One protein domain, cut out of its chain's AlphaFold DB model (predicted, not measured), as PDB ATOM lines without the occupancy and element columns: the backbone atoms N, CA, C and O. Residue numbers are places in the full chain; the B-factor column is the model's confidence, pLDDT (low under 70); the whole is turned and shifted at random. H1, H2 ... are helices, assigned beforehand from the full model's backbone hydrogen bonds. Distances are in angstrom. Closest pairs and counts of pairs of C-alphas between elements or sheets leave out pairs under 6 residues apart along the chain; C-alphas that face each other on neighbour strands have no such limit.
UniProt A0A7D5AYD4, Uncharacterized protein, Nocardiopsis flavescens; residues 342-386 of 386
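This is residues 342 to 386 of the 386 residues of an uncharacterized protein of Nocardiopsis flavescens (UniProt A0A7D5AYD4). A short helix, H1, sits beside a small helical hairpin of H2 and H3, and a tail, residues 380 to 386, sticks out from the hairpin. The printed part has 45 residues with three named helices in the order H1, H2, H3 and no named strand; its class is all helix, with 22 residues, under half, in named elements. It is only just compact, close to loose, with a radius of gyration of the C-alphas of 11.1 A, and elongated, spanning 38 by 20 by 17 A.

H1 is residues 350 to 353, from C-alpha 350 at (-43.993, 18.411, 25.975). H2 is residues 357 to 367, 15.3 A long. H3 is residues 373 to 379, 10.0 A long, ending at (-38.929, 6.135, 35.019).

H1 and H2 are close but not clearly touching; their closest C-alphas, of Cys 352 and Ala 360, are 7.8 A apart. H1 and H3 are near each other. H2 and H3, a hairpin, touch, with the closest C-alphas, of Ala 360 and Leu 375, 6.1 A apart. They run opposite ways at a shallow tilt of 33 degrees, only just short of steep. Every O i to N i+4 pair is within hydrogen-bond range in H2 and H3; H1 is too short for one.

The printed part has no cut, and both links are tight. The C-alphas farthest apart, of Arg 344 and Ser 386, are 38.4 A apart. Residues 342, 347 to 348 and 383 to 386 have pLDDT under 70.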
ATOM      1  N   GLU A 342     -37.027  12.755  17.275       66.19
ATOM      2  CA  GLU A 342     -38.362  12.587  16.685       66.19
ATOM      3  C   GLU A 342     -39.091  13.913  16.443       66.19
ATOM      4  O   GLU A 342     -39.675  14.092  15.378       66.19
ATOM      5  N   HIS A 343     -39.026  14.859  17.386       74.88
ATOM      6  CA  HIS A 343     -39.809  16.104  17.317       74.88
ATOM      7  C   HIS A 343     -38.992  17.335  16.900       74.88
ATOM      8  O   HIS A 343     -39.566  18.361  16.559       74.88
ATOM      9  N   ARG A 344     -37.655  17.239  16.893       75.94
ATOM     10  CA  ARG A 344     -36.704  18.345  16.656       75.94
ATOM     11  C   ARG A 344     -36.887  19.559  17.582       75.94
ATOM     12  O   ARG A 344     -36.407  20.643  17.273       75.94
ATOM     13  N   GLU A 345     -37.543  19.362  18.719       78.75
ATOM     14  CA  GLU A 345     -37.672  20.324  19.820       78.75
ATOM     15  C   GLU A 345     -36.592  20.064  20.883       78.75
ATOM     16  O   GLU A 345     -36.040  18.961  20.890       78.75
ATOM     17  N   PRO A 346     -36.281  21.014  21.788       76.31
ATOM     18  CA  PRO A 346     -35.385  20.773  22.926       76.31
ATOM     19  C   PRO A 346     -35.779  19.510  23.714       76.31
ATOM     20  O   PRO A 346     -36.944  19.111  23.691       76.31
ATOM     21  N   LEU A 347     -34.823  18.858  24.394       65.31
ATOM     22  CA  LEU A 347     -35.062  17.597  25.126       65.31
ATOM     23  C   LEU A 347     -36.275  17.637  26.078       65.31
ATOM     24  O   LEU A 347     -36.918  16.602  26.251       65.31
ATOM     25  N   ASP A 348     -36.659  18.814  26.575       68.94
ATOM     26  CA  ASP A 348     -37.882  19.063  27.357       68.94
ATOM     27  C   ASP A 348     -39.156  19.150  26.487       68.94
ATOM     28  O   ASP A 348     -40.043  19.979  26.699       68.94
ATOM     29  N   CYS A 349     -39.258  18.305  25.461       76.88
ATOM     30  CA  CYS A 349     -40.382  18.296  24.531       76.88
ATOM     31  C   CYS A 349     -41.680  17.878  25.260       76.88
ATOM     32  O   CYS A 349     -41.756  16.746  25.762       76.88
ATOM     33  N   PRO A 350     -42.745  18.707  25.266       76.44
ATOM     34  CA  PRO A 350     -43.993  18.411  25.975       76.44
ATOM     35  C   PRO A 350     -44.676  17.142  25.452       76.44
ATOM     36  O   PRO A 350     -45.356  16.449  26.203       76.44
ATOM     37  N   VAL A 351     -44.445  16.774  24.188       78.81
ATOM     38  CA  VAL A 351     -44.952  15.522  23.609       78.81
ATOM     39  C   VAL A 351     -44.269  14.308  24.246       78.81
ATOM     40  O   VAL A 351     -44.929  13.320  24.574       78.81
ATOM     41  N   CYS A 352     -42.955  14.381  24.492       75.38
ATOM     42  CA  CYS A 352     -42.209  13.305  25.144       75.38
ATOM     43  C   CYS A 352     -42.605  13.118  26.618       75.38
ATOM     44  O   CYS A 352     -42.601  11.987  27.113       75.38
ATOM     45  N   VAL A 353     -43.019  14.194  27.295       79.81
ATOM     46  CA  VAL A 353     -43.482  14.163  28.693       79.81
ATOM     47  C   VAL A 353     -44.750  13.319  28.869       79.81
ATOM     48  O   VAL A 353     -44.925  12.694  29.911       79.81
ATOM     49  N   VAL A 354     -45.606  13.208  27.847       85.25
ATOM     50  CA  VAL A 354     -46.866  12.437  27.927       85.25
ATOM     51  C   VAL A 354     -46.703  10.985  27.439       85.25
ATOM     52  O   VAL A 354     -47.618  10.173  27.561       85.25
ATOM     53  N   LEU A 355     -45.527  10.594  26.926       84.88
ATOM     54  CA  LEU A 355     -45.313   9.258  26.343       84.88
ATOM     55  C   LEU A 355     -45.584   8.115  27.324       84.88
ATOM     56  O   LEU A 355     -45.208   8.187  28.483       84.88
ATOM     57  N   HIS A 356     -46.157   7.008  26.865       91.00
ATOM     58  CA  HIS A 356     -46.334   5.819  27.703       91.00
ATOM     59  C   HIS A 356     -44.976   5.310  28.261       91.00
ATOM     60  O   HIS A 356     -44.000   5.302  27.505       91.00
ATOM     61  N   PRO A 357     -44.882   4.807  29.514       88.88
ATOM     62  CA  PRO A 357     -43.614   4.385  30.135       88.88
ATOM     63  C   PRO A 357     -42.781   3.407  29.293       88.88
ATOM     64  O   PRO A 357     -41.569   3.541  29.183       88.88
ATOM     65  N   ARG A 358     -43.435   2.464  28.598       86.81
ATOM     66  CA  ARG A 358     -42.759   1.551  27.652       86.81
ATOM     67  C   ARG A 358     -42.062   2.269  26.491       86.81
ATOM     68  O   ARG A 358     -41.024   1.808  26.031       86.81
ATOM     69  N   MET A 359     -42.640   3.360  25.987       85.12
ATOM     70  CA  MET A 359     -42.032   4.146  24.912       85.12
ATOM     71  C   MET A 359     -40.870   4.982  25.450       85.12
ATOM     72  O   MET A 359     -39.824   5.046  24.810       85.12
ATOM     73  N   ALA A 360     -41.023   5.546  26.654       87.75
ATOM     74  CA  ALA A 360     -39.934   6.214  27.359       87.75
ATOM     75  C   ALA A 360     -38.740   5.265  27.564       87.75
ATOM     76  O   ALA A 360     -37.625   5.638  27.219       87.75
ATOM     77  N   GLN A 361     -38.970   4.017  27.994       90.12
ATOM     78  CA  GLN A 361     -37.908   3.015  28.142       90.12
ATOM     79  C   GLN A 361     -37.191   2.737  26.813       90.12
ATOM     80  O   GLN A 361     -35.970   2.788  26.766       90.12
ATOM     81  N   ARG A 362     -37.923   2.543  25.704       86.12
ATOM     82  CA  ARG A 362     -37.312   2.332  24.374       86.12
ATOM     83  C   ARG A 362     -36.448   3.507  23.917       86.12
ATOM     84  O   ARG A 362     -35.420   3.304  23.277       86.12
ATOM     85  N   LEU A 363     -36.877   4.737  24.204       82.81
ATOM     86  CA  LEU A 363     -36.087   5.933  23.904       82.81
ATOM     87  C   LEU A 363     -34.827   5.989  24.776       82.81
ATOM     88  O   LEU A 363     -33.761   6.342  24.278       82.81
ATOM     89  N   LEU A 364     -34.933   5.588  26.041       87.88
ATOM     90  CA  LEU A 364     -33.810   5.470  26.966       87.88
ATOM     91  C   LEU A 364     -32.799   4.410  26.511       87.88
ATOM     92  O   LEU A 364     -31.606   4.694  26.474       87.88
ATOM     93  N   ASP A 365     -33.270   3.242  26.069       84.62
ATOM     94  CA  ASP A 365     -32.425   2.168  25.537       84.62
ATOM     95  C   ASP A 365     -31.715   2.601  24.241       84.62
ATOM     96  O   ASP A 365     -30.559   2.255  24.005       84.62
ATOM     97  N   ARG A 366     -32.394   3.391  23.395       83.31
ATOM     98  CA  ARG A 366     -31.858   3.851  22.104       83.31
ATOM     99  C   ARG A 366     -30.842   4.984  22.234       83.31
ATOM    100  O   ARG A 366     -29.854   4.992  21.503       83.31
ATOM    101  N   PHE A 367     -31.112   5.974  23.082       82.12
ATOM    102  CA  PHE A 367     -30.299   7.195  23.181       82.12
ATOM    103  C   PHE A 367     -29.366   7.209  24.398       82.12
ATOM    104  O   PHE A 367     -28.428   8.005  24.442       82.12
ATOM    105  N   GLY A 368     -29.587   6.310  25.355       84.38
ATOM    106  CA  GLY A 368     -28.835   6.201  26.594       84.38
ATOM    107  C   GLY A 368     -29.292   7.198  27.672       84.38
ATOM    108  O   GLY A 368     -29.774   8.292  27.358       84.38
ATOM    109  N   PRO A 369     -29.089   6.864  28.959       87.19
ATOM    110  CA  PRO A 369     -29.519   7.694  30.090       87.19
ATOM    111  C   PRO A 369     -28.816   9.054  30.144       87.19
ATOM    112  O   PRO A 369     -29.413  10.038  30.566       87.19
ATOM    113  N   VAL A 370     -27.574   9.135  29.654       82.00
ATOM    114  CA  VAL A 370     -26.783  10.378  29.629       82.00
ATOM    115  C   VAL A 370     -27.409  11.427  28.706       82.00
ATOM    116  O   VAL A 370     -27.345  12.615  29.000       82.00
ATOM    117  N   ARG A 371     -28.032  11.004  27.597       76.69
ATOM    118  CA  ARG A 371     -28.658  11.922  26.630       76.69
ATOM    119  C   ARG A 371     -30.117  12.225  26.939       76.69
ATOM    120  O   ARG A 371     -30.667  13.128  26.323       76.69
ATOM    121  N   ARG A 372     -30.754  11.452  27.823       82.12
ATOM    122  CA  ARG A 372     -32.175  11.573  28.182       82.12
ATOM    123  C   ARG A 372     -32.388  11.538  29.701       82.12
ATOM    124  O   ARG A 372     -33.096  10.654  30.193       82.12
ATOM    125  N   PRO A 373     -31.778  12.470  30.460       83.19
ATOM    126  CA  PRO A 373     -31.964  12.530  31.910       83.19
ATOM    127  C   PRO A 373     -33.430  12.802  32.294       83.19
ATOM    128  O   PRO A 373     -33.881  12.336  33.339       83.19
ATOM    129  N   ASP A 374     -34.191  13.466  31.414       81.94
ATOM    130  CA  ASP A 374     -35.637  13.689  31.520       81.94
ATOM    131  C   ASP A 374     -36.418  12.375  31.673       81.94
ATOM    132  O   ASP A 374     -37.287  12.237  32.537       81.94
ATOM    133  N   LEU A 375     -36.070  11.367  30.867       86.81
ATOM    134  CA  LEU A 375     -36.729  10.066  30.905       86.81
ATOM    135  C   LEU A 375     -36.273   9.226  32.102       86.81
ATOM    136  O   LEU A 375     -37.073   8.456  32.631       86.81
ATOM    137  N   VAL A 376     -35.022   9.388  32.551       90.31
ATOM    138  CA  VAL A 376     -34.491   8.702  33.743       90.31
ATOM    139  C   VAL A 376     -35.245   9.151  34.989       90.31
ATOM    140  O   VAL A 376     -35.737   8.308  35.735       90.31
ATOM    141  N   ALA A 377     -35.400  10.465  35.182       86.75
ATOM    142  CA  ALA A 377     -36.148  11.020  36.311       86.75
ATOM    143  C   ALA A 377     -37.612  10.552  36.320       86.75
ATOM    144  O   ALA A 377     -38.196  10.338  37.376       86.75
ATOM    145  N   ARG A 378     -38.195  10.356  35.134       85.69
ATOM    146  CA  ARG A 378     -39.583   9.924  34.973       85.69
ATOM    147  C   ARG A 378     -39.806   8.430  35.219       85.69
ATOM    148  O   ARG A 378     -40.883   8.047  35.668       85.69
ATOM    149  N   LEU A 379     -38.845   7.588  34.844       91.00
ATOM    150  CA  LEU A 379     -38.929   6.135  35.019       91.00
ATOM    151  C   LEU A 379     -38.386   5.664  36.370       91.00
ATOM    152  O   LEU A 379     -38.573   4.497  36.711       91.00
ATOM    153  N   ALA A 380     -37.740   6.549  37.133       90.31
ATOM    154  CA  ALA A 380     -37.396   6.273  38.516       90.31
ATOM    155  C   ALA A 380     -38.683   5.919  39.290       90.31
ATOM    156  O   ALA A 380     -39.661   6.670  39.217       90.31
ATOM    157  N   PRO A 381     -38.727   4.769  39.988       82.56
ATOM    158  CA  PRO A 381     -39.877   4.423  40.809       82.56
ATOM    159  C   PRO A 381     -40.081   5.533  41.844       82.56
ATOM    160  O   PRO A 381     -39.110   6.032  42.414       82.56
ATOM    161  N   ALA A 382     -41.331   5.950  42.054       76.00
ATOM    162  CA  ALA A 382     -41.707   7.054  42.944       76.00
ATOM    163  C   ALA A 382     -41.548   6.698  44.440       76.00
ATOM    164  O   ALA A 382     -42.342   7.117  45.282       76.00
ATOM    165  N   ASP A 383     -40.549   5.887  44.768       63.62
ATOM    166  CA  ASP A 383     -40.410   5.256  46.062       63.62
ATOM    167  C   ASP A 383     -39.765   6.208  47.079       63.62
ATOM    168  O   ASP A 383     -38.668   6.734  46.884       63.62
ATOM    169  N   ALA A 384     -40.460   6.316  48.212       53.47
ATOM    170  CA  ALA A 384     -39.965   6.703  49.532       53.47
ATOM    171  C   ALA A 384     -39.836   8.201  49.869       53.47
ATOM    172  O   ALA A 384     -38.879   8.621  50.516       53.47
ATOM    173  N   SER A 385     -40.863   8.997  49.570       54.28
ATOM    174  CA  SER A 385     -41.223  10.142  50.423       54.28
ATOM    175  C   SER A 385     -42.543   9.862  51.146       54.28
ATOM    176  O   SER A 385     -43.613  10.359  50.794       54.28
ATOM    177  N   SER A 386     -42.471   9.000  52.160       50.56
ATOM    178  CA  SER A 386     -43.489   8.825  53.203       50.56
ATOM    179  C   SER A 386     -42.795   8.668  54.543       50.56
ATOM    180  O   SER A 386     -41.807   7.899  54.579       50.56
TER     181      SER A 386